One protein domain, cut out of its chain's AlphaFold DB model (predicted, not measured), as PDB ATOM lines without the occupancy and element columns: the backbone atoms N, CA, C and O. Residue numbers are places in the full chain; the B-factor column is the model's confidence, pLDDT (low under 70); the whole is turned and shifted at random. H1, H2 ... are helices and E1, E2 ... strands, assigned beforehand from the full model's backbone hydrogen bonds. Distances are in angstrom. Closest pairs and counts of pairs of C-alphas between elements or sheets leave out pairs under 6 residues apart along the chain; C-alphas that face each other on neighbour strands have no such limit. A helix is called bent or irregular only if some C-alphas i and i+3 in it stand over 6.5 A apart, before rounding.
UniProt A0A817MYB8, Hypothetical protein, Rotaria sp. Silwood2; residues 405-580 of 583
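What this domain is: This is residues 405 to 580 of the 583 residues of the protein "Hypothetical protein" of Rotaria sp. Silwood2 (UniProt A0A817MYB8). A twisted wall of five strands has the long helix H5 running slantwise over one face, and H4 packs between the sheet and H1, near the middle of the domain. H2 sits by one end of the sheet, and a long unnamed stretch, residues 514 to 543, loops out from H3 and back to H4. The printed part has 176 residues, with five named helices and five named strands in the order H1 H2 E1 E2 E3 E4 E5 H3 H4 H5, and is of the mixed class. The antiparallel sheet has the order E1 - E2 - E3 - E4 - E5. The whole is compact, with a radius of gyration of the C-alphas of 16.2 A and spans of 49 by 38 by 29 A.

How they stand to each other: E1, residues 442 to 448, E2, residues 452 to 460, E3, residues 468 to 478, E4, residues 489 to 497, and E5, residues 503 to 509, form a meander, each strand the antiparallel neighbour of the one before and forming a hairpin with it. Within hydrogen-bond range are N 444 and O 456 at 2.8 A between E1 and E2, N 455 and O 473 at 2.8 A between E2 and E3, N 474 and O 493 at 2.8 A between E3 and E4, and N 494 and O 506 at 2.8 A between E4 and E5. H5, residues 557 to 579, is on the sheet at a height of 10.4 A, in two layers, a helix on one face of a sheet. On the local plane its line stands at 56 degrees to E4, slantwise to the strands. H5 is only just irregular: C-alphas 558 and 561 are 6.8 A apart. H4, residues 544 to 553, only grazes the sheet with residues 548 to 552. H1, residues 409 to 420, is not on the sheet. Its residues 412 to 416 touch H4, closest at the C-alphas of Ile 412 and Cys 549, 5.7 A, at a steep tilt of 67 degrees, opposite ways. H2, residues 428 to 440, only grazes the sheet and touches residues 409 to 410 of H1, closest at the C-alphas of Asn 435 and Ala 409, 5.3 A. H3, residues 510 to 513, only grazes the sheet and touches residues 566 to 570 of H5, closest at the C-alphas of Gly 510 and Leu 567, 6.1 A. Every O i to N i+4 pair is within hydrogen-bond range in H1, H2 and H4, and 17 of 19 are in H5; H3 is too short for such a pair, and its one O i to N i+3 pair is not within range.

Where its parts are: E3 spans 32.1 A from first to last C-alpha, E4 26.3 A and E2 25.1 A. H5 spans 33.6 A, H2 18.3 A and H1 16.8 A. C-alpha 409, where H1 begins, is at (-28.573, 22.561, -31.010), and C-alpha 579, where H5 ends, is at (-57.750, 9.687, -22.249).

The domain as a whole: The C-alphas farthest apart, of Asn 466 and Thr 580, are 50.0 A apart. The printed part has no cut. The link from H3 to H4, 30 residues, is long. Mean pLDDT of the printed part is 73.0, and 53 residues are under 70, among them residues 508 to 533 and 572 to 580.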
ATOM      1  N   LYS A 405     -24.362  30.819 -24.713       81.06
ATOM      2  CA  LYS A 405     -23.238  30.286 -25.503       81.06
ATOM      3  C   LYS A 405     -22.807  28.872 -25.118       81.06
ATOM      4  O   LYS A 405     -22.043  28.253 -25.854       81.06
ATOM      5  N   GLN A 406     -23.238  28.379 -23.961       83.50
ATOM      6  CA  GLN A 406     -23.008  26.996 -23.540       83.50
ATOM      7  C   GLN A 406     -24.065  26.041 -24.099       83.50
ATOM      8  O   GLN A 406     -23.824  24.833 -24.123       83.50
ATOM      9  N   MET A 407     -25.209  26.568 -24.546       85.81
ATOM     10  CA  MET A 407     -26.269  25.773 -25.153       85.81
ATOM     11  C   MET A 407     -25.858  25.293 -26.536       85.81
ATOM     12  O   MET A 407     -25.114  25.960 -27.261       85.81
ATOM     13  N   LYS A 408     -26.403  24.144 -26.914       88.69
ATOM     14  CA  LYS A 408     -26.193  23.542 -28.221       88.69
ATOM     15  C   LYS A 408     -27.516  23.246 -28.910       88.69
ATOM     16  O   LYS A 408     -28.587  23.250 -28.301       88.69
ATOM     17  N   ALA A 409     -27.436  22.972 -30.204       88.50
ATOM     18  CA  ALA A 409     -28.573  22.561 -31.010       88.50
ATOM     19  C   ALA A 409     -29.271  21.316 -30.433       88.50
ATOM     20  O   ALA A 409     -30.494  21.234 -30.492       88.50
ATOM     21  N   GLU A 410     -28.524  20.399 -29.809       90.75
ATOM     22  CA  GLU A 410     -29.068  19.226 -29.117       90.75
ATOM     23  C   GLU A 410     -30.067  19.610 -28.020       90.75
ATOM     24  O   GLU A 410     -31.088  18.947 -27.879       90.75
ATOM     25  N   ASP A 411     -29.838  20.706 -27.291       89.75
ATOM     26  CA  ASP A 411     -30.757  21.149 -26.238       89.75
ATOM     27  C   ASP A 411     -32.103  21.621 -26.819       89.75
ATOM     28  O   ASP A 411     -33.154  21.454 -26.200       89.75
ATOM     29  N   ILE A 412     -32.081  22.207 -28.024       90.56
ATOM     30  CA  ILE A 412     -33.284  22.639 -28.750       90.56
ATOM     31  C   ILE A 412     -34.049  21.419 -29.269       90.56
ATOM     32  O   ILE A 412     -35.273  21.365 -29.146       90.56
ATOM     33  N   VAL A 413     -33.334  20.446 -29.842       88.31
ATOM     34  CA  VAL A 413     -33.935  19.209 -30.356       88.31
ATOM     35  C   VAL A 413     -34.529  18.393 -29.214       88.31
ATOM     36  O   VAL A 413     -35.681  17.992 -29.316       88.31
ATOM     37  N   GLN A 414     -33.823  18.255 -28.091       89.69
ATOM     38  CA  GLN A 414     -34.345  17.567 -26.911       89.69
ATOM     39  C   GLN A 414     -35.614  18.238 -26.376       89.69
ATOM     40  O   GLN A 414     -36.566  17.553 -26.019       89.69
ATOM     41  N   LEU A 415     -35.669  19.576 -26.345       88.12
ATOM     42  CA  LEU A 415     -36.895  20.284 -25.968       88.12
ATOM     43  C   LEU A 415     -38.039  19.988 -26.946       88.12
ATOM     44  O   LEU A 415     -39.181  19.829 -26.522       88.12
ATOM     45  N   TRP A 416     -37.743  19.915 -28.245       85.94
ATOM     46  CA  TRP A 416     -38.736  19.562 -29.253       85.94
ATOM     47  C   TRP A 416     -39.277  18.146 -29.018       85.94
ATOM     48  O   TRP A 416     -40.490  17.981 -28.920       85.94
ATOM     49  N   GLU A 417     -38.399  17.159 -28.841       85.25
ATOM     50  CA  GLU A 417     -38.767  15.766 -28.556       85.25
ATOM     51  C   GLU A 417     -39.548  15.626 -27.244       85.25
ATOM     52  O   GLU A 417     -40.543  14.908 -27.190       85.25
ATOM     53  N   ASP A 418     -39.153  16.352 -26.197       84.06
ATOM     54  CA  ASP A 418     -39.839  16.359 -24.904       84.06
ATOM     55  C   ASP A 418     -41.278  16.887 -25.011       84.06
ATOM     56  O   ASP A 418     -42.171  16.394 -24.321       84.06
ATOM     57  N   LEU A 419     -41.504  17.912 -25.841       77.88
ATOM     58  CA  LEU A 419     -42.821  18.527 -26.026       77.88
ATOM     59  C   LEU A 419     -43.720  17.723 -26.972       77.88
ATOM     60  O   LEU A 419     -44.941  17.787 -26.831       77.88
ATOM     61  N   THR A 420     -43.149  16.981 -27.926       74.69
ATOM     62  CA  THR A 420     -43.917  16.171 -28.890       74.69
ATOM     63  C   THR A 420     -44.047  14.702 -28.499       74.69
ATOM     64  O   THR A 420     -44.957  14.031 -28.979       74.69
ATOM     65  N   ARG A 421     -43.168  14.201 -27.621       76.19
ATOM     66  CA  ARG A 421     -42.946  12.772 -27.328       76.19
ATOM     67  C   ARG A 421     -42.551  11.950 -28.561       76.19
ATOM     68  O   ARG A 421     -42.777  10.740 -28.599       76.19
ATOM     69  N   GLU A 422     -41.960  12.598 -29.559       76.25
ATOM     70  CA  GLU A 422     -41.544  11.987 -30.821       76.25
ATOM     71  C   GLU A 422     -40.093  12.342 -31.125       76.25
ATOM     72  O   GLU A 422     -39.741  13.522 -31.099       76.25
ATOM     73  N   ASN A 423     -39.283  11.346 -31.498       80.44
ATOM     74  CA  ASN A 423     -37.909  11.581 -31.945       80.44
ATOM     75  C   ASN A 423     -37.897  12.478 -33.189       80.44
ATOM     76  O   ASN A 423     -38.588  12.188 -34.169       80.44
ATOM     77  N   GLN A 424     -37.086  13.532 -33.168       79.81
ATOM     78  CA  GLN A 424     -36.987  14.491 -34.266       79.81
ATOM     79  C   GLN A 424     -35.654  14.318 -34.990       79.81
ATOM     80  O   GLN A 424     -34.580  14.411 -34.398       79.81
ATOM     81  N   SER A 425     -35.699  14.113 -36.306       77.81
ATOM     82  CA  SER A 425     -34.502  14.184 -37.141       77.81
ATOM     83  C   SER A 425     -34.313  15.605 -37.669       77.81
ATOM     84  O   SER A 425     -35.179  16.157 -38.347       77.81
ATOM     85  N   VAL A 426     -33.157  16.200 -37.380       81.69
ATOM     86  CA  VAL A 426     -32.751  17.509 -37.911       81.69
ATOM     87  C   VAL A 426     -31.490  17.316 -38.749       81.69
ATOM     88  O   VAL A 426     -30.550  16.641 -38.333       81.69
ATOM     89  N   GLU A 427     -31.476  17.883 -39.954       83.25
ATOM     90  CA  GLU A 427     -30.336  17.788 -40.869       83.25
ATOM     91  C   GLU A 427     -29.070  18.427 -40.274       83.25
ATOM     92  O   GLU A 427     -29.137  19.423 -39.546       83.25
ATOM     93  N   SER A 428     -27.897  17.894 -40.634       82.50
ATOM     94  CA  SER A 428     -26.588  18.377 -40.151       82.50
ATOM     95  C   SER A 428     -26.369  19.877 -40.401       82.50
ATOM     96  O   SER A 428     -25.770  20.577 -39.577       82.50
ATOM     97  N   ASP A 429     -26.878  20.391 -41.520       82.00
ATOM     98  CA  ASP A 429     -26.762  21.805 -41.880       82.00
ATOM     99  C   ASP A 429     -27.605  22.691 -40.954       82.00
ATOM    100  O   ASP A 429     -27.137  23.736 -40.496       82.00
ATOM    101  N   MET A 430     -28.818  22.255 -40.594       84.00
ATOM    102  CA  MET A 430     -29.656  22.953 -39.614       84.00
ATOM    103  C   MET A 430     -29.057  22.903 -38.206       84.00
ATOM    104  O   MET A 430     -29.045  23.921 -37.516       84.00
ATOM    105  N   PHE A 431     -28.492  21.763 -37.803       86.31
ATOM    106  CA  PHE A 431     -27.741  21.638 -36.550       86.31
ATOM    107  C   PHE A 431     -26.600  22.659 -36.468       86.31
ATOM    108  O   PHE A 431     -26.433  23.354 -35.463       86.31
ATOM    109  N   SER A 432     -25.838  22.791 -37.553       82.12
ATOM    110  CA  SER A 432     -24.727  23.741 -37.646       82.12
ATOM    111  C   SER A 432     -25.210  25.192 -37.568       82.12
ATOM    112  O   SER A 432     -24.605  25.998 -36.860       82.12
ATOM    113  N   LYS A 433     -26.331  25.521 -38.226       85.88
ATOM    114  CA  LYS A 433     -26.963  26.849 -38.141       85.88
ATOM    115  C   LYS A 433     -27.428  27.179 -36.722       85.88
ATOM    116  O   LYS A 433     -27.144  28.268 -36.236       85.88
ATOM    117  N   LEU A 434     -28.090  26.250 -36.031       87.56
ATOM    118  CA  LEU A 434     -28.548  26.463 -34.653       87.56
ATOM    119  C   LEU A 434     -27.381  26.683 -33.689       87.56
ATOM    120  O   LEU A 434     -27.395  27.635 -32.912       87.56
ATOM    121  N   ASN A 435     -26.337  25.857 -33.784       84.31
ATOM    122  CA  ASN A 435     -25.120  26.035 -32.993       84.31
ATOM    123  C   ASN A 435     -24.457  27.389 -33.266       84.31
ATOM    124  O   ASN A 435     -23.992  28.054 -32.338       84.31
ATOM    125  N   TYR A 436     -24.442  27.819 -34.530       83.50
ATOM    126  CA  TYR A 436     -23.953  29.138 -34.900       83.50
ATOM    127  C   TYR A 436     -24.793  30.251 -34.253       83.50
ATOM    128  O   TYR A 436     -24.213  31.157 -33.654       83.50
ATOM    129  N   ILE A 437     -26.127  30.160 -34.303       87.12
ATOM    130  CA  ILE A 437     -27.026  31.139 -33.679       87.12
ATOM    131  C   ILE A 437     -26.763  31.234 -32.174       87.12
ATOM    132  O   ILE A 437     -26.492  32.325 -31.674       87.12
ATOM    133  N   LEU A 438     -26.768  30.110 -31.455       87.12
ATOM    134  CA  LEU A 438     -26.558  30.075 -30.003       87.12
ATOM    135  C   LEU A 438     -25.180  30.622 -29.592       87.12
ATOM    136  O   LEU A 438     -25.063  31.371 -28.626       87.12
ATOM    137  N   SER A 439     -24.134  30.305 -30.361       78.06
ATOM    138  CA  SER A 439     -22.755  30.703 -30.040       78.06
ATOM    139  C   SER A 439     -22.465  32.188 -30.283       78.06
ATOM    140  O   SER A 439     -21.543  32.750 -29.679       78.06
ATOM    141  N   ASN A 440     -23.207  32.824 -31.195       80.19
ATOM    142  CA  ASN A 440     -22.944  34.198 -31.630       80.19
ATOM    143  C   ASN A 440     -23.989  35.205 -31.133       80.19
ATOM    144  O   ASN A 440     -23.675  36.389 -31.060       80.19
ATOM    145  N   SER A 441     -25.184  34.760 -30.746       85.81
ATOM    146  CA  SER A 441     -26.225  35.630 -30.190       85.81
ATOM    147  C   SER A 441     -25.907  36.048 -28.751       85.81
ATOM    148  O   SER A 441     -25.175  35.363 -28.030       85.81
ATOM    149  N   PHE A 442     -26.435  37.192 -28.319       85.69
ATOM    150  CA  PHE A 442     -26.231  37.703 -26.961       85.69
ATOM    151  C   PHE A 442     -27.367  38.623 -26.517       85.69
ATOM    152  O   PHE A 442     -28.084  39.214 -27.328       85.69
ATOM    153  N   TYR A 443     -27.530  38.739 -25.203       86.06
ATOM    154  CA  TYR A 443     -28.512  39.625 -24.592       86.06
ATOM    155  C   TYR A 443     -27.981  41.062 -24.570       86.06
ATOM    156  O   TYR A 443     -26.793  41.274 -24.357       86.06
ATOM    157  N   ILE A 444     -28.852  42.053 -24.780       82.19
ATOM    158  CA  ILE A 444     -28.490  43.485 -24.738       82.19
ATOM    159  C   ILE A 444     -29.374  44.320 -23.815       82.19
ATOM    160  O   ILE A 444     -28.999  45.430 -23.437       82.19
ATOM    161  N   HIS A 445     -30.550  43.808 -23.442       82.44
ATOM    162  CA  HIS A 445     -31.383  44.435 -22.426       82.44
ATOM    163  C   HIS A 445     -32.188  43.406 -21.638       82.44
ATOM    164  O   HIS A 445     -32.629  42.414 -22.211       82.44
ATOM    165  N   MET A 446     -32.424  43.670 -20.352       82.00
ATOM    166  CA  MET A 446     -33.308  42.868 -19.503       82.00
ATOM    167  C   MET A 446     -34.110  43.789 -18.586       82.00
ATOM    168  O   MET A 446     -33.571  44.767 -18.060       82.00
ATOM    169  N   LYS A 447     -35.390  43.472 -18.409       82.75
ATOM    170  CA  LYS A 447     -36.322  44.165 -17.524       82.75
ATOM    171  C   LYS A 447     -37.255  43.135 -16.897       82.75
ATOM    172  O   LYS A 447     -37.858  42.342 -17.609       82.75
ATOM    173  N   GLU A 448     -37.404  43.197 -15.584       80.81
ATOM    174  CA  GLU A 448     -38.291  42.322 -14.824       80.81
ATOM    175  C   GLU A 448     -39.265  43.170 -14.006       80.81
ATOM    176  O   GLU A 448     -38.913  44.227 -13.473       80.81
ATOM    177  N   THR A 449     -40.508  42.717 -13.957       80.44
ATOM    178  CA  THR A 449     -41.601  43.237 -13.133       80.44
ATOM    179  C   THR A 449     -42.300  42.051 -12.461       80.44
ATOM    180  O   THR A 449     -41.920  40.907 -12.689       80.44
ATOM    181  N   SER A 450     -43.308  42.301 -11.624       76.50
ATOM    182  CA  SER A 450     -44.050  41.246 -10.914       76.50
ATOM    183  C   SER A 450     -44.714  40.206 -11.824       76.50
ATOM    184  O   SER A 450     -44.926  39.075 -11.403       76.50
ATOM    185  N   ASP A 451     -45.072  40.610 -13.036       77.62
ATOM    186  CA  ASP A 451     -45.957  39.907 -13.965       77.62
ATOM    187  C   ASP A 451     -45.364  39.817 -15.379       77.62
ATOM    188  O   ASP A 451     -45.856  39.073 -16.218       77.62
ATOM    189  N   GLU A 452     -44.275  40.529 -15.665       81.50
ATOM    190  CA  GLU A 452     -43.616  40.501 -16.969       81.50
ATOM    191  C   GLU A 452     -42.100  40.416 -16.827       81.50
ATOM    192  O   GLU A 452     -41.463  41.201 -16.117       81.50
ATOM    193  N   TYR A 453     -41.525  39.514 -17.613       84.00
ATOM    194  CA  TYR A 453     -40.110  39.425 -17.885       84.00
ATOM    195  C   TYR A 453     -39.839  39.752 -19.361       84.00
ATOM    196  O   TYR A 453     -40.307  39.061 -20.263       84.00
ATOM    197  N   LEU A 454     -39.071  40.807 -19.626       85.38
ATOM    198  CA  LEU A 454     -38.710  41.267 -20.965       85.38
ATOM    199  C   LEU A 454     -37.202  41.200 -21.159       85.38
ATOM    200  O   LEU A 454     -36.420  41.734 -20.370       85.38
ATOM    201  N   VAL A 455     -36.802  40.658 -22.299       86.56
ATOM    202  CA  VAL A 455     -35.421  40.643 -22.751       86.56
ATOM    203  C   VAL A 455     -35.313  41.102 -24.183       86.56
ATOM    204  O   VAL A 455     -36.115  40.724 -25.028       86.56
ATOM    205  N   ARG A 456     -34.257  41.862 -24.457       87.38
ATOM    206  CA  ARG A 456     -33.814  42.160 -25.810       87.38
ATOM    207  C   ARG A 456     -32.543  41.391 -26.120       87.38
ATOM    208  O   ARG A 456     -31.572  41.486 -25.363       87.38
ATOM    209  N   LEU A 457     -32.538  40.683 -27.240       89.69
ATOM    210  CA  LEU A 457     -31.376  39.978 -27.765       89.69
ATOM    211  C   LEU A 457     -30.988  40.512 -29.134       89.69
ATOM    212  O   LEU A 457     -31.837  40.953 -29.912       89.69
ATOM    213  N   ILE A 458     -29.710  40.356 -29.440       85.25
ATOM    214  CA  ILE A 458     -29.224  40.307 -30.808       85.25
ATOM    215  C   ILE A 458     -29.085  38.839 -31.195       85.25
ATOM    216  O   ILE A 458     -28.287  38.109 -30.603       85.25
ATOM    217  N   ILE A 459     -29.865  38.421 -32.192       87.00
ATOM    218  CA  ILE A 459     -29.799  37.089 -32.782       87.00
ATOM    219  C   ILE A 459     -28.958  37.166 -34.053       87.00
ATOM    220  O   ILE A 459     -29.314  37.876 -34.995       87.00
ATOM    221  N   ILE A 460     -27.850  36.430 -34.086       83.50
ATOM    222  CA  ILE A 460     -26.950  36.375 -35.243       83.50
ATOM    223  C   ILE A 460     -27.156  35.048 -35.963       83.50
ATOM    224  O   ILE A 460     -27.125  34.001 -35.328       83.50
ATOM    225  N   GLY A 461     -27.332  35.071 -37.283       79.19
ATOM    226  CA  GLY A 461     -27.462  33.850 -38.080       79.19
ATOM    227  C   GLY A 461     -28.900  33.393 -38.360       79.19
ATOM    228  O   GLY A 461     -29.072  32.305 -38.905       79.19
ATOM    229  N   LEU A 462     -29.919  34.163 -37.942       83.44
ATOM    230  CA  LEU A 462     -31.321  33.720 -37.979       83.44
ATOM    231  C   LEU A 462     -31.919  33.655 -39.384       83.44
ATOM    232  O   LEU A 462     -32.680  32.736 -39.643       83.44
ATOM    233  N   ASP A 463     -31.602  34.594 -40.275       77.25
ATOM    234  CA  ASP A 463     -32.062  34.573 -41.670       77.25
ATOM    235  C   ASP A 463     -30.940  34.064 -42.585       77.25
ATOM    236  O   ASP A 463     -31.119  33.116 -43.345       77.25
ATOM    237  N   GLU A 464     -29.735  34.611 -42.425       75.81
ATOM    238  CA  GLU A 464     -28.513  34.190 -43.113       75.81
ATOM    239  C   GLU A 464     -27.347  34.139 -42.123       75.81
ATOM    240  O   GLU A 464     -27.399  34.765 -41.071       75.81
ATOM    241  N   LEU A 465     -26.250  33.454 -42.466       64.88
ATOM    242  CA  LEU A 465     -25.124  33.200 -41.552       64.88
ATOM    243  C   LEU A 465     -24.512  34.478 -40.939       64.88
ATOM    244  O   LEU A 465     -23.958  34.413 -39.853       64.88
ATOM    245  N   ASN A 466     -24.668  35.640 -41.581       64.12
ATOM    246  CA  ASN A 466     -24.209  36.939 -41.071       64.12
ATOM    247  C   ASN A 466     -25.355  37.925 -40.770       64.12
ATOM    248  O   ASN A 466     -25.099  39.099 -40.515       64.12
ATOM    249  N   SER A 467     -26.619  37.494 -40.829       72.25
ATOM    250  CA  SER A 467     -27.758  38.370 -40.535       72.25
ATOM    251  C   SER A 467     -27.829  38.667 -39.041       72.25
ATOM    252  O   SER A 467     -27.699  37.741 -38.235       72.25
ATOM    253  N   GLN A 468     -28.108  39.919 -38.684       80.00
ATOM    254  CA  GLN A 468     -28.340  40.351 -37.311       80.00
ATOM    255  C   GLN A 468     -29.799  40.781 -37.145       80.00
ATOM    256  O   GLN A 468     -30.257  41.700 -37.822       80.00
ATOM    257  N   VAL A 469     -30.523  40.139 -36.230       81.81
ATOM    258  CA  VAL A 469     -31.929  40.435 -35.938       81.81
ATOM    259  C   VAL A 469     -32.052  40.864 -34.484       81.81
ATOM    260  O   VAL A 469     -31.561  40.184 -33.584       81.81
ATOM    261  N   ASN A 470     -32.726  41.986 -34.242       84.25
ATOM    262  CA  ASN A 470     -33.078  42.377 -32.882       84.25
ATOM    263  C   ASN A 470     -34.366  41.661 -32.492       84.25
ATOM    264  O   ASN A 470     -35.352  41.731 -33.227       84.25
ATOM    265  N   ALA A 471     -34.363  41.002 -31.342       85.88
ATOM    266  CA  ALA A 471     -35.521  40.290 -30.830       85.88
ATOM    267  C   ALA A 471     -35.891  40.819 -29.447       85.88
ATOM    268  O   ALA A 471     -35.039  40.868 -28.565       85.88
ATOM    269  N   ASP A 472     -37.158  41.173 -29.253       87.44
ATOM    270  CA  ASP A 472     -37.744  41.399 -27.934       87.44
ATOM    271  C   ASP A 472     -38.526  40.141 -27.543       87.44
ATOM    272  O   ASP A 472     -39.561  39.838 -28.132       87.44
ATOM    273  N   VAL A 473     -38.014  39.399 -26.562       86.44
ATOM    274  CA  VAL A 473     -38.639  38.200 -25.995       86.44
ATOM    275  C   VAL A 473     -39.264  38.571 -24.657       86.44
ATOM    276  O   VAL A 473     -38.576  38.976 -23.720       86.44
ATOM    277  N   LYS A 474     -40.584  38.448 -24.584       87.12
ATOM    278  CA  LYS A 474     -41.408  38.770 -23.421       87.12
ATOM    279  C   LYS A 474     -42.062  37.503 -22.910       87.12
ATOM    280  O   LYS A 474     -42.733  36.816 -23.673       87.12
ATOM    281  N   LEU A 475     -41.891  37.230 -21.630       84.69
ATOM    282  CA  LEU A 475     -42.621  36.211 -20.906       84.69
ATOM    283  C   LEU A 475     -43.518  36.917 -19.894       84.69
ATOM    284  O   LEU A 475     -43.033  37.673 -19.057       84.69
ATOM    285  N   HIS A 476     -44.820  36.715 -20.014       82.00
ATOM    286  CA  HIS A 476     -45.809  37.354 -19.163       82.00
ATOM    287  C   HIS A 476     -46.563  36.299 -18.345       82.00
ATOM    288  O   HIS A 476     -46.928  35.252 -18.883       82.00
ATOM    289  N   PHE A 477     -46.803  36.587 -17.066       78.25
ATOM    290  CA  PHE A 477     -47.409  35.703 -16.075       78.25
ATOM    291  C   PHE A 477     -48.635  36.386 -15.461       78.25
ATOM    292  O   PHE A 477     -48.517  37.453 -14.862       78.25
ATOM    293  N   GLY A 478     -49.814  35.778 -15.565       68.75
ATOM    294  CA  GLY A 478     -51.005  36.346 -14.938       68.75
ATOM    295  C   GLY A 478     -52.293  35.585 -15.218       68.75
ATOM    296  O   GLY A 478     -52.302  34.564 -15.910       68.75
ATOM    297  N   GLU A 479     -53.395  36.100 -14.679       59.09
ATOM    298  CA  GLU A 479     -54.738  35.571 -14.916       59.09
ATOM    299  C   GLU A 479     -55.300  36.165 -16.220       59.09
ATOM    300  O   GLU A 479     -55.745  37.314 -16.264       59.09
ATOM    301  N   TYR A 480     -55.253  35.398 -17.312       51.31
ATOM    302  CA  TYR A 480     -55.712  35.844 -18.632       51.31
ATOM    303  C   TYR A 480     -57.028  35.183 -19.042       51.31
ATOM    304  O   TYR A 480     -57.070  34.050 -19.516       51.31
ATOM    305  N   GLY A 481     -58.112  35.957 -18.955       46.47
ATOM    306  CA  GLY A 481     -59.423  35.583 -19.481       46.47
ATOM    307  C   GLY A 481     -60.205  34.590 -18.613       46.47
ATOM    308  O   GLY A 481     -59.686  33.941 -17.716       46.47
ATOM    309  N   SER A 482     -61.506  34.471 -18.888       38.72
ATOM    310  CA  SER A 482     -62.447  33.612 -18.155       38.72
ATOM    311  C   SER A 482     -62.331  32.129 -18.555       38.72
ATOM    312  O   SER A 482     -63.313  31.514 -18.985       38.72
ATOM    313  N   SER A 483     -61.125  31.562 -18.504       42.59
ATOM    314  CA  SER A 483     -60.888  30.135 -18.743       42.59
ATOM    315  C   SER A 483     -61.282  29.329 -17.504       42.59
ATOM    316  O   SER A 483     -60.796  29.593 -16.416       42.59
ATOM    317  N   ARG A 484     -62.141  28.311 -17.649       42.97
ATOM    318  CA  ARG A 484     -62.547  27.421 -16.538       42.97
ATOM    319  C   ARG A 484     -61.466  26.407 -16.117       42.97
ATOM    320  O   ARG A 484     -61.762  25.553 -15.287       42.97
ATOM    321  N   TYR A 485     -60.272  26.441 -16.717       47.84
ATOM    322  CA  TYR A 485     -59.304  25.341 -16.617       47.84
ATOM    323  C   TYR A 485     -57.999  25.692 -15.891       47.84
ATOM    324  O   TYR A 485     -57.401  24.791 -15.312       47.84
ATOM    325  N   THR A 486     -57.578  26.961 -15.852       50.25
ATOM    326  CA  THR A 486     -56.407  27.407 -15.073       50.25
ATOM    327  C   THR A 486     -56.520  28.898 -14.754       50.25
ATOM    328  O   THR A 486     -56.585  29.700 -15.684       50.25
ATOM    329  N   ASP A 487     -56.476  29.270 -13.473       54.34
ATOM    330  CA  ASP A 487     -56.419  30.685 -13.061       54.34
ATOM    331  C   ASP A 487     -55.069  31.323 -13.452       54.34
ATOM    332  O   ASP A 487     -54.990  32.516 -13.708       54.34
ATOM    333  N   TYR A 488     -54.010  30.517 -13.600       64.75
ATOM    334  CA  TYR A 488     -52.660  30.962 -13.949       64.75
ATOM    335  C   TYR A 488     -52.276  30.605 -15.392       64.75
ATOM    336  O   TYR A 488     -52.368  29.440 -15.792       64.75
ATOM    337  N   MET A 489     -51.792  31.590 -16.152       70.88
ATOM    338  CA  MET A 489     -51.314  31.426 -17.525       70.88
ATOM    339  C   MET A 489     -49.965  32.114 -17.768       70.88
ATOM    340  O   MET A 489     -49.733  33.228 -17.300       70.88
ATOM    341  N   GLU A 490     -49.118  31.472 -18.583       75.88
ATOM    342  CA  GLU A 490     -47.882  32.063 -19.117       75.88
ATOM    343  C   GLU A 490     -47.991  32.284 -20.643       75.88
ATOM    344  O   GLU A 490     -48.367  31.369 -21.393       75.88
ATOM    345  N   GLU A 491     -47.666  33.499 -21.103       80.06
ATOM    346  CA  GLU A 491     -47.607  33.912 -22.519       80.06
ATOM    347  C   GLU A 491     -46.161  34.243 -22.910       80.06
ATOM    348  O   GLU A 491     -45.536  35.111 -22.300       80.06
ATOM    349  N   LEU A 492     -45.653  33.607 -23.972       82.12
ATOM    350  CA  LEU A 492     -44.377  33.964 -24.597       82.12
ATOM    351  C   LEU A 492     -44.646  34.769 -25.874       82.12
ATOM    352  O   LEU A 492     -45.268  34.281 -26.814       82.12
ATOM    353  N   SER A 493     -44.152  35.998 -25.927       82.88
ATOM    354  CA  SER A 493     -44.252  36.903 -27.070       82.88
ATOM    355  C   SER A 493     -42.857  37.223 -27.609       82.88
ATOM    356  O   SER A 493     -41.986  37.633 -26.850       82.88
ATOM    357  N   ILE A 494     -42.647  37.083 -28.918       84.44
ATOM    358  CA  ILE A 494     -41.416  37.481 -29.610       84.44
ATOM    359  C   ILE A 494     -41.741  38.560 -30.638       84.44
ATOM    360  O   ILE A 494     -42.599  38.370 -31.497       84.44
ATOM    361  N   GLU A 495     -41.032  39.680 -30.582       85.81
ATOM    362  CA  GLU A 495     -41.040  40.711 -31.619       85.81
ATOM    363  C   GLU A 495     -39.659  40.747 -32.280       85.81
ATOM    364  O   GLU A 495     -38.670  41.129 -31.661       85.81
ATOM    365  N   LEU A 496     -39.592  40.312 -33.538       82.00
ATOM    366  CA  LEU A 496     -38.402  40.377 -34.375       82.00
ATOM    367  C   LEU A 496     -38.432  41.665 -35.187       82.00
ATOM    368  O   LEU A 496     -39.404  41.953 -35.888       82.00
ATOM    369  N   ILE A 497     -37.336  42.406 -35.134       74.69
ATOM    370  CA  ILE A 497     -37.072  43.543 -36.007       74.69
ATOM    371  C   ILE A 497     -35.967  43.090 -36.956       74.69
ATOM    372  O   ILE A 497     -34.788  43.070 -36.584       74.69
ATOM    373  N   ALA A 498     -36.376  42.665 -38.151       60.69
ATOM    374  CA  ALA A 498     -35.462  42.239 -39.203       60.69
ATOM    375  C   ALA A 498     -34.628  43.421 -39.732       60.69
ATOM    376  O   ALA A 498     -34.914  44.591 -39.461       60.69
ATOM    377  N   THR A 499     -33.577  43.113 -40.493       50.88
ATOM    378  CA  THR A 499     -32.637  44.099 -41.055       50.88
ATOM    379  C   THR A 499     -33.300  45.090 -42.019       50.88
ATOM    380  O   THR A 499     -32.844  46.226 -42.138       50.88
ATOM    381  N   ASP A 500     -34.405  44.693 -42.650       52.62
ATOM    382  CA  ASP A 500     -35.260  45.510 -43.520       52.62
ATOM    383  C   ASP A 500     -36.321  46.330 -42.754       52.62
ATOM    384  O   ASP A 500     -37.193  46.949 -43.360       52.62
ATOM    385  N   ASN A 501     -36.253  46.352 -41.417       51.16
ATOM    386  CA  ASN A 501     -37.242  46.931 -40.503       51.16
ATOM    387  C   ASN A 501     -38.637  46.294 -40.572       51.16
ATOM    388  O   ASN A 501     -39.580  46.841 -39.987       51.16
ATOM    389  N   THR A 502     -38.795  45.133 -41.215       59.38
ATOM    390  CA  THR A 502     -40.040  44.382 -41.086       59.38
ATOM    391  C   THR A 502     -40.168  43.888 -39.651       59.38
ATOM    392  O   THR A 502     -39.306  43.184 -39.115       59.38
ATOM    393  N   ARG A 503     -41.255  44.304 -38.995       70.69
ATOM    394  CA  ARG A 503     -41.612  43.797 -37.674       70.69
ATOM    395  C   ARG A 503     -42.409  42.526 -37.846       70.69
ATOM    396  O   ARG A 503     -43.504  42.543 -38.404       70.69
ATOM    397  N   ARG A 504     -41.862  41.426 -37.348       73.94
ATOM    398  CA  ARG A 504     -42.546  40.137 -37.313       73.94
ATOM    399  C   ARG A 504     -42.806  39.808 -35.856       73.94
ATOM    400  O   ARG A 504     -41.883  39.831 -35.050       73.94
ATOM    401  N   SER A 505     -44.059  39.545 -35.506       76.81
ATOM    402  CA  SER A 505     -44.424  39.195 -34.134       76.81
ATOM    403  C   SER A 505     -44.963  37.779 -34.066       76.81
ATOM    404  O   SER A 505     -45.636  37.308 -34.982       76.81
ATOM    405  N   LEU A 506     -44.644  37.110 -32.969       71.94
ATOM    406  CA  LEU A 506     -45.071  35.763 -32.663       71.94
ATOM    407  C   LEU A 506     -45.574  35.736 -31.234       71.94
ATOM    408  O   LEU A 506     -44.883  36.189 -30.326       71.94
ATOM    409  N   LYS A 507     -46.775  35.202 -31.041       70.94
ATOM    410  CA  LYS A 507     -47.358  35.020 -29.717       70.94
ATOM    411  C   LYS A 507     -47.667  33.557 -29.496       70.94
ATOM    412  O   LYS A 507     -48.368  32.941 -30.297       70.94
ATOM    413  N   PHE A 508     -47.164  33.034 -28.394       69.69
ATOM    414  CA  PHE A 508     -47.414  31.687 -27.933       69.69
ATOM    415  C   PHE A 508     -48.220  31.744 -26.649       69.69
ATOM    416  O   PHE A 508     -47.720  32.101 -25.581       69.69
ATOM    417  N   PHE A 509     -49.472  31.320 -26.754       65.12
ATOM    418  CA  PHE A 509     -50.247  30.933 -25.587       65.12
ATOM    419  C   PHE A 509     -49.897  29.473 -25.311       65.12
ATOM    420  O   PHE A 509     -50.017  28.661 -26.230       65.12
ATOM    421  N   GLY A 510     -49.463  29.110 -24.099       62.75
ATOM    422  CA  GLY A 510     -49.027  27.734 -23.799       62.75
ATOM    423  C   GLY A 510     -49.995  26.656 -24.312       62.75
ATOM    424  O   GLY A 510     -49.571  25.676 -24.911       62.75
ATOM    425  N   ALA A 511     -51.306  26.899 -24.207       58.84
ATOM    426  CA  ALA A 511     -52.341  26.002 -24.721       58.84
ATOM    427  C   ALA A 511     -52.430  25.939 -26.266       58.84
ATOM    428  O   ALA A 511     -52.712  24.882 -26.830       58.84
ATOM    429  N   SER A 512     -52.133  27.034 -26.972       57.38
ATOM    430  CA  SER A 512     -52.146  27.085 -28.445       57.38
ATOM    431  C   SER A 512     -51.055  26.232 -29.095       57.38
ATOM    432  O   SER A 512     -51.265  25.740 -30.202       57.38
ATOM    433  N   LEU A 513     -49.944  25.970 -28.388       58.16
ATOM    434  CA  LEU A 513     -48.901  25.038 -28.835       58.16
ATOM    435  C   LEU A 513     -49.437  23.608 -28.990       58.16
ATOM    436  O   LEU A 513     -49.024  22.888 -29.890       58.16
ATOM    437  N   PHE A 514     -50.420  23.228 -28.172       57.03
ATOM    438  CA  PHE A 514     -51.053  21.906 -28.196       57.03
ATOM    439  C   PHE A 514     -52.416  21.913 -28.902       57.03
ATOM    440  O   PHE A 514     -53.202  20.979 -28.758       57.03
ATOM    441  N   GLY A 515     -52.721  22.979 -29.652       51.09
ATOM    442  CA  GLY A 515     -53.924  23.066 -30.477       51.09
ATOM    443  C   GLY A 515     -55.193  23.540 -29.773       51.09
ATOM    444  O   GLY A 515     -56.283  23.351 -30.313       51.09
ATOM    445  N   PHE A 516     -55.073  24.184 -28.610       50.19
ATOM    446  CA  PHE A 516     -56.206  24.770 -27.892       50.19
ATOM    447  C   PHE A 516     -56.372  26.261 -28.218       50.19
ATOM    448  O   PHE A 516     -55.421  27.040 -28.128       50.19
ATOM    449  N   TYR A 517     -57.599  26.686 -28.535       44.62
ATOM    450  CA  TYR A 517     -57.952  28.102 -28.676       44.62
ATOM    451  C   TYR A 517     -58.689  28.591 -27.426       44.62
ATOM    452  O   TYR A 517     -59.780  28.119 -27.107       44.62
ATOM    453  N   LEU A 518     -58.123  29.565 -26.715       42.16
ATOM    454  CA  LEU A 518     -58.797  30.174 -25.569       42.16
ATOM    455  C   LEU A 518     -59.893  31.131 -26.053       42.16
ATOM    456  O   LEU A 518     -59.636  32.063 -26.809       42.16
ATOM    457  N   GLY A 519     -61.133  30.873 -25.628       39.22
ATOM    458  CA  GLY A 519     -62.306  31.702 -25.934       39.22
ATOM    459  C   GLY A 519     -63.260  31.158 -27.007       39.22
ATOM    460  O   GLY A 519     -64.310  31.759 -27.225       39.22
ATOM    461  N   LYS A 520     -62.963  30.017 -27.651       37.16
ATOM    462  CA  LYS A 520     -63.913  29.303 -28.529       37.16
ATOM    463  C   LYS A 520     -63.827  27.793 -28.300       37.16
ATOM    464  O   LYS A 520     -62.742  27.233 -28.250       37.16
ATOM    465  N   TRP A 521     -64.982  27.144 -28.178       34.84
ATOM    466  CA  TRP A 521     -65.111  25.695 -28.008       34.84
ATOM    467  C   TRP A 521     -64.782  24.994 -29.332       34.84
ATOM    468  O   TRP A 521     -65.631  24.915 -30.217       34.84
ATOM    469  N   GLY A 522     -63.549  24.526 -29.501       37.62
ATOM    470  CA  GLY A 522     -63.152  23.771 -30.685       37.62
ATOM    471  C   GLY A 522     -61.789  23.109 -30.519       37.62
ATOM    472  O   GLY A 522     -60.820  23.772 -30.157       37.62
ATOM    473  N   TYR A 523     -61.743  21.808 -30.799       40.53
ATOM    474  CA  TYR A 523     -60.534  20.993 -30.891       40.53
ATOM    475  C   TYR A 523     -60.148  20.839 -32.365       40.53
ATOM    476  O   TYR A 523     -61.015  20.541 -33.189       40.53
ATOM    477  N   PHE A 524     -58.866  20.984 -32.710       41.62
ATOM    478  CA  PHE A 524     -58.381  20.452 -33.985       41.62
ATOM    479  C   PHE A 524     -58.057  18.959 -33.832       41.62
ATOM    480  O   PHE A 524     -57.479  18.563 -32.819       41.62
ATOM    481  N   PRO A 525     -58.376  18.116 -34.831       38.56
ATOM    482  CA  PRO A 525     -57.881  16.749 -34.868       38.56
ATOM    483  C   PRO A 525     -56.348  16.749 -34.876       38.56
ATOM    484  O   PRO A 525     -55.724  17.550 -35.574       38.56
ATOM    485  N   ARG A 526     -55.761  15.795 -34.143       41.72
ATOM    486  CA  ARG A 526     -54.321  15.550 -33.910       41.72
ATOM    487  C   ARG A 526     -53.400  15.627 -35.142       41.72
ATOM    488  O   ARG A 526     -52.192  15.707 -34.988       41.72
ATOM    489  N   GLN A 527     -53.949  15.600 -36.354       42.16
ATOM    490  CA  GLN A 527     -53.196  15.575 -37.607       42.16
ATOM    491  C   GLN A 527     -52.511  16.909 -37.960       42.16
ATOM    492  O   GLN A 527     -51.697  16.916 -38.876       42.16
ATOM    493  N   ASN A 528     -52.791  18.012 -37.249       45.53
ATOM    494  CA  ASN A 528     -52.232  19.333 -37.585       45.53
ATOM    495  C   ASN A 528     -51.458  20.056 -36.475       45.53
ATOM    496  O   ASN A 528     -50.945  21.141 -36.744       45.53
ATOM    497  N   ILE A 529     -51.375  19.549 -35.238       53.91
ATOM    498  CA  ILE A 529     -50.799  20.347 -34.145       53.91
ATOM    499  C   ILE A 529     -50.064  19.476 -33.130       53.91
ATOM    500  O   ILE A 529     -50.680  18.703 -32.404       53.91
ATOM    501  N   LEU A 530     -48.748  19.674 -33.062       55.34
ATOM    502  CA  LEU A 530     -47.979  19.583 -31.819       55.34
ATOM    503  C   LEU A 530     -46.776  20.524 -31.908       55.34
ATOM    504  O   LEU A 530     -46.611  21.371 -31.052       55.34
ATOM    505  N   LEU A 531     -46.048  20.510 -33.021       65.31
ATOM    506  CA  LEU A 531     -45.162  21.582 -33.480       65.31
ATOM    507  C   LEU A 531     -44.939  21.318 -34.981       65.31
ATOM    508  O   LEU A 531     -44.374  20.287 -35.335       65.31
ATOM    509  N   SER A 532     -45.458  22.160 -35.884       65.50
ATOM    510  CA  SER A 532     -45.493  21.811 -37.316       65.50
ATOM    511  C   SER A 532     -44.085  21.679 -37.908       65.50
ATOM    512  O   SER A 532     -43.265  22.592 -37.769       65.50
ATOM    513  N   GLN A 533     -43.838  20.590 -38.643       69.38
ATOM    514  CA  GLN A 533     -42.611  20.401 -39.430       69.38
ATOM    515  C   GLN A 533     -42.607  21.202 -40.747       69.38
ATOM    516  O   GLN A 533     -41.631  21.181 -41.492       69.38
ATOM    517  N   THR A 534     -43.683  21.932 -41.043       72.75
ATOM    518  CA  THR A 534     -43.737  22.836 -42.194       72.75
ATOM    519  C   THR A 534     -42.828  24.052 -41.989       72.75
ATOM    520  O   THR A 534     -42.635  24.473 -40.842       72.75
ATOM    521  N   PRO A 535     -42.335  24.661 -43.083       75.56
ATOM    522  CA  PRO A 535     -41.640  25.943 -43.046       75.56
ATOM    523  C   PRO A 535     -42.375  26.978 -42.190       75.56
ATOM    524  O   PRO A 535     -43.591  27.152 -42.322       75.56
ATOM    525  N   SER A 536     -41.640  27.668 -41.320       73.62
ATOM    526  CA  SER A 536     -42.195  28.747 -40.508       73.62
ATOM    527  C   SER A 536     -42.614  29.932 -41.370       73.62
ATOM    528  O   SER A 536     -41.915  30.329 -42.300       73.62
ATOM    529  N   THR A 537     -43.721  30.575 -41.001       70.38
ATOM    530  CA  THR A 537     -44.138  31.856 -41.588       70.38
ATOM    531  C   THR A 537     -43.204  33.012 -41.218       70.38
ATOM    532  O   THR A 537     -43.200  34.031 -41.903       70.38
ATOM    533  N   LEU A 538     -42.406  32.869 -40.153       71.69
ATOM    534  CA  LEU A 538     -41.456  33.890 -39.703       71.69
ATOM    535  C   LEU A 538     -40.098  33.761 -40.375       71.69
ATOM    536  O   LEU A 538     -39.514  34.772 -40.757       71.69
ATOM    537  N   CYS A 539     -39.603  32.529 -40.488       76.56
ATOM    538  CA  CYS A 539     -38.325  32.211 -41.106       76.56
ATOM    539  C   CYS A 539     -38.455  30.870 -41.853       76.56
ATOM    540  O   CYS A 539     -38.277  29.813 -41.243       76.56
ATOM    541  N   PRO A 540     -38.788  30.884 -43.162       78.62
ATOM    542  CA  PRO A 540     -39.143  29.679 -43.923       78.62
ATOM    543  C   PRO A 540     -38.058  28.599 -43.984       78.62
ATOM    544  O   PRO A 540     -38.352  27.452 -44.303       78.62
ATOM    545  N   GLN A 541     -36.807  28.943 -43.676       80.38
ATOM    546  CA  GLN A 541     -35.714  27.974 -43.631       80.38
ATOM    547  C   GLN A 541     -35.750  27.046 -42.410       80.38
ATOM    548  O   GLN A 541     -35.060  26.031 -42.416       80.38
ATOM    549  N   PHE A 542     -36.525  27.380 -41.372       83.31
ATOM    550  CA  PHE A 542     -36.703  26.530 -40.200       83.31
ATOM    551  C   PHE A 542     -38.121  25.953 -40.171       83.31
ATOM    552  O   PHE A 542     -39.087  26.681 -40.432       83.31
ATOM    553  N   PRO A 543     -38.283  24.678 -39.779       84.00
ATOM    554  CA  PRO A 543     -39.573  24.170 -39.346       84.00
ATOM    555  C   PRO A 543     -40.129  25.039 -38.215       84.00
ATOM    556  O   PRO A 543     -39.380  25.420 -37.308       84.00
ATOM    557  N   SER A 544     -41.432  25.338 -38.231       77.56
ATOM    558  CA  SER A 544     -42.052  26.170 -37.188       77.56
ATOM    559  C   SER A 544     -41.752  25.642 -35.789       77.56
ATOM    560  O   SER A 544     -41.424  26.428 -34.908       77.56
ATOM    561  N   GLY A 545     -41.816  24.319 -35.607       78.75
ATOM    562  CA  GLY A 545     -41.519  23.656 -34.341       78.75
ATOM    563  C   GLY A 545     -40.131  23.943 -33.790       78.75
ATOM    564  O   GLY A 545     -39.978  24.373 -32.649       78.75
ATOM    565  N   LEU A 546     -39.125  23.778 -34.643       85.19
ATOM    566  CA  LEU A 546     -37.733  24.027 -34.294       85.19
ATOM    567  C   LEU A 546     -37.503  25.491 -33.910       85.19
ATOM    568  O   LEU A 546     -36.799  25.783 -32.945       85.19
ATOM    569  N   LEU A 547     -38.131  26.408 -34.650       86.25
ATOM    570  CA  LEU A 547     -38.026  27.841 -34.406       86.25
ATOM    571  C   LEU A 547     -38.705  28.251 -33.087       86.25
ATOM    572  O   LEU A 547     -38.171  29.085 -32.356       86.25
ATOM    573  N   VAL A 548     -39.843  27.637 -32.745       82.69
ATOM    574  CA  VAL A 548     -40.497  27.815 -31.438       82.69
ATOM    575  C   VAL A 548     -39.555  27.387 -30.315       82.69
ATOM    576  O   VAL A 548     -39.301  28.170 -29.401       82.69
ATOM    577  N   CYS A 549     -39.002  26.174 -30.398       86.94
ATOM    578  CA  CYS A 549     -38.076  25.660 -29.391       86.94
ATOM    579  C   CYS A 549     -36.832  26.542 -29.263       86.94
ATOM    580  O   CYS A 549     -36.404  26.818 -28.145       86.94
ATOM    581  N   LEU A 550     -36.296  27.063 -30.372       90.19
ATOM    582  CA  LEU A 550     -35.210  28.042 -30.335       90.19
ATOM    583  C   LEU A 550     -35.607  29.279 -29.514       90.19
ATOM    584  O   LEU A 550     -34.873  29.650 -28.605       90.19
ATOM    585  N   PHE A 551     -36.766  29.895 -29.760       87.88
ATOM    586  CA  PHE A 551     -37.186  31.081 -28.999       87.88
ATOM    587  C   PHE A 551     -37.454  30.804 -27.516       87.88
ATOM    588  O   PHE A 551     -37.136  31.642 -26.671       87.88
ATOM    589  N   ILE A 552     -37.966  29.618 -27.175       87.31
ATOM    590  CA  ILE A 552     -38.071  29.180 -25.774       87.31
ATOM    591  C   ILE A 552     -36.677  29.113 -25.147       87.31
ATOM    592  O   ILE A 552     -36.457  29.611 -24.044       87.31
ATOM    593  N   MET A 553     -35.710  28.545 -25.865       88.44
ATOM    594  CA  MET A 553     -34.333  28.404 -25.398       88.44
ATOM    595  C   MET A 553     -33.599  29.747 -25.273       88.44
ATOM    596  O   MET A 553     -32.749  29.887 -24.395       88.44
ATOM    597  N   LEU A 554     -33.981  30.738 -26.087       87.25
ATOM    598  CA  LEU A 554     -33.538  32.136 -26.018       87.25
ATOM    599  C   LEU A 554     -34.245  32.956 -24.921       87.25
ATOM    600  O   LEU A 554     -33.916  34.121 -24.713       87.25
ATOM    601  N   THR A 555     -35.214  32.381 -24.205       83.56
ATOM    602  CA  THR A 555     -35.765  33.019 -23.004       83.56
ATOM    603  C   THR A 555     -34.708  33.009 -21.901       83.56
ATOM    604  O   THR A 555     -33.907  32.077 -21.797       83.56
ATOM    605  N   HIS A 556     -34.700  34.038 -21.050       77.56
ATOM    606  CA  HIS A 556     -33.683  34.154 -20.008       77.56
ATOM    607  C   HIS A 556     -33.618  32.914 -19.111       77.56
ATOM    608  O   HIS A 556     -34.669  32.420 -18.681       77.56
ATOM    609  N   PRO A 557     -32.408  32.448 -18.752       72.00
ATOM    610  CA  PRO A 557     -32.238  31.199 -18.020       72.00
ATOM    611  C   PRO A 557     -33.009  31.115 -16.699       72.00
ATOM    612  O   PRO A 557     -33.515  30.043 -16.371       72.00
ATOM    613  N   ALA A 558     -33.163  32.233 -15.974       72.50
ATOM    614  CA  ALA A 558     -33.882  32.245 -14.695       72.50
ATOM    615  C   ALA A 558     -35.378  31.900 -14.825       72.50
ATOM    616  O   ALA A 558     -35.952  31.346 -13.892       72.50
ATOM    617  N   HIS A 559     -35.996  32.172 -15.982       78.56
ATOM    618  CA  HIS A 559     -37.435  31.963 -16.201       78.56
ATOM    619  C   HIS A 559     -37.737  30.870 -17.225       78.56
ATOM    620  O   HIS A 559     -38.783  30.231 -17.159       78.56
ATOM    621  N   ARG A 560     -36.802  30.577 -18.137       83.06
ATOM    622  CA  ARG A 560     -36.941  29.514 -19.140       83.06
ATOM    623  C   ARG A 560     -37.329  28.175 -18.510       83.06
ATOM    624  O   ARG A 560     -38.194  27.480 -19.032       83.06
ATOM    625  N   GLY A 561     -36.695  27.799 -17.398       81.50
ATOM    626  CA  GLY A 561     -37.000  26.544 -16.707       81.50
ATOM    627  C   GLY A 561     -38.442  26.480 -16.192       81.50
ATOM    628  O   GLY A 561     -39.082  25.436 -16.307       81.50
ATOM    629  N   GLN A 562     -38.963  27.599 -15.680       79.44
ATOM    630  CA  GLN A 562     -40.344  27.719 -15.201       79.44
ATOM    631  C   GLN A 562     -41.329  27.583 -16.365       79.44
ATOM    632  O   GLN A 562     -42.215  26.732 -16.309       79.44
ATOM    633  N   PHE A 563     -41.079  28.296 -17.467       82.62
ATOM    634  CA  PHE A 563     -41.916  28.218 -18.664       82.62
ATOM    635  C   PHE A 563     -41.928  26.811 -19.280       82.62
ATOM    636  O   PHE A 563     -42.990  26.274 -19.589       82.62
ATOM    637  N   ILE A 564     -40.771  26.145 -19.388       83.44
ATOM    638  CA  ILE A 564     -40.698  24.753 -19.869       83.44
ATOM    639  C   ILE A 564     -41.493  23.811 -18.952       83.44
ATOM    640  O   ILE A 564     -42.202  22.930 -19.439       83.44
ATOM    641  N   GLN A 565     -41.404  23.977 -17.629       82.31
ATOM    642  CA  GLN A 565     -42.188  23.171 -16.689       82.31
ATOM    643  C   GLN A 565     -43.690  23.429 -16.821       82.31
ATOM    644  O   GLN A 565     -44.469  22.475 -16.781       82.31
ATOM    645  N   TYR A 566     -44.097  24.687 -16.994       81.00
ATOM    646  CA  TYR A 566     -45.479  25.055 -17.278       81.00
ATOM    647  C   TYR A 566     -45.986  24.354 -18.548       81.00
ATOM    648  O   TYR A 566     -47.016  23.682 -18.495       81.00
ATOM    649  N   LEU A 567     -45.219  24.389 -19.645       78.50
ATOM    650  CA  LEU A 567     -45.564  23.695 -20.891       78.50
ATOM    651  C   LEU A 567     -45.690  22.175 -20.705       78.50
ATOM    652  O   LEU A 567     -46.672  21.595 -21.160       78.50
ATOM    653  N   LYS A 568     -44.756  21.532 -19.987       75.94
ATOM    654  CA  LYS A 568     -44.814  20.085 -19.692       75.94
ATOM    655  C   LYS A 568     -46.041  19.702 -18.853       75.94
ATOM    656  O   LYS A 568     -46.674  18.680 -19.108       75.94
ATOM    657  N   ARG A 569     -46.403  20.517 -17.852       74.69
ATOM    658  CA  ARG A 569     -47.605  20.288 -17.024       74.69
ATOM    659  C   ARG A 569     -48.881  20.433 -17.839       74.69
ATOM    660  O   ARG A 569     -49.788  19.616 -17.689       74.69
ATOM    661  N   LEU A 570     -48.940  21.454 -18.690       71.56
ATOM    662  CA  LEU A 570     -50.090  21.708 -19.542       71.56
ATOM    663  C   LEU A 570     -50.262  20.589 -20.577       71.56
ATOM    664  O   LEU A 570     -51.358  20.062 -20.708       71.56
ATOM    665  N   GLU A 571     -49.177  20.134 -21.205       70.00
ATOM    666  CA  GLU A 571     -49.156  18.968 -22.098       70.00
ATOM    667  C   GLU A 571     -49.716  17.707 -21.419       70.00
ATOM    668  O   GLU A 571     -50.628  17.066 -21.944       70.00
ATOM    669  N   SER A 572     -49.238  17.397 -20.212       67.94
ATOM    670  CA  SER A 572     -49.695  16.233 -19.445       67.94
ATOM    671  C   SER A 572     -51.167  16.337 -19.039       67.94
ATOM    672  O   SER A 572     -51.901  15.350 -19.116       67.94
ATOM    673  N   HIS A 573     -51.618  17.528 -18.638       65.50
ATOM    674  CA  HIS A 573     -53.022  17.787 -18.324       65.50
ATOM    675  C   HIS A 573     -53.909  17.608 -19.562       65.50
ATOM    676  O   HIS A 573     -54.911  16.896 -19.510       65.50
ATOM    677  N   CYS A 574     -53.506  18.187 -20.694       61.41
ATOM    678  CA  CYS A 574     -54.197  18.042 -21.967       61.41
ATOM    679  C   CYS A 574     -54.281  16.567 -22.387       61.41
ATOM    680  O   CYS A 574     -55.368  16.096 -22.709       61.41
ATOM    681  N   ALA A 575     -53.180  15.812 -22.315       62.03
ATOM    682  CA  ALA A 575     -53.151  14.383 -22.633       62.03
ATOM    683  C   ALA A 575     -54.104  13.546 -21.750       62.03
ATOM    684  O   ALA A 575     -54.754  12.627 -22.253       62.03
ATOM    685  N   ALA A 576     -54.236  13.878 -20.461       59.66
ATOM    686  CA  ALA A 576     -55.143  13.191 -19.535       59.66
ATOM    687  C   ALA A 576     -56.630  13.428 -19.867       59.66
ATOM    688  O   ALA A 576     -57.436  12.495 -19.811       59.66
ATOM    689  N   VAL A 577     -56.996  14.647 -20.278       55.66
ATOM    690  CA  VAL A 577     -58.370  14.981 -20.699       55.66
ATOM    691  C   VAL A 577     -58.789  14.161 -21.925       55.66
ATOM    692  O   VAL A 577     -59.905  13.657 -21.959       55.66
ATOM    693  N   TYR A 578     -57.887  13.917 -22.881       48.16
ATOM    694  CA  TYR A 578     -58.199  13.073 -24.045       48.16
ATOM    695  C   TYR A 578     -58.351  11.586 -23.705       48.16
ATOM    696  O   TYR A 578     -59.147  10.897 -24.336       48.16
ATOM    697  N   SER A 579     -57.634  11.088 -22.692       46.22
ATOM    698  CA  SER A 579     -57.750   9.687 -22.249       46.22
ATOM    699  C   SER A 579     -59.056   9.370 -21.507       46.22
ATOM    700  O   SER A 579     -59.365   8.207 -21.273       46.22
ATOM    701  N   THR A 580     -59.824  10.398 -21.133       44.53
ATOM    702  CA  THR A 580     -61.113  10.260 -20.432       44.53
ATOM    703  C   THR A 580     -62.328  10.494 -21.335       44.53
ATOM    704  O   THR A 580     -63.456  10.307 -20.886       44.53
TER     705      THR A 580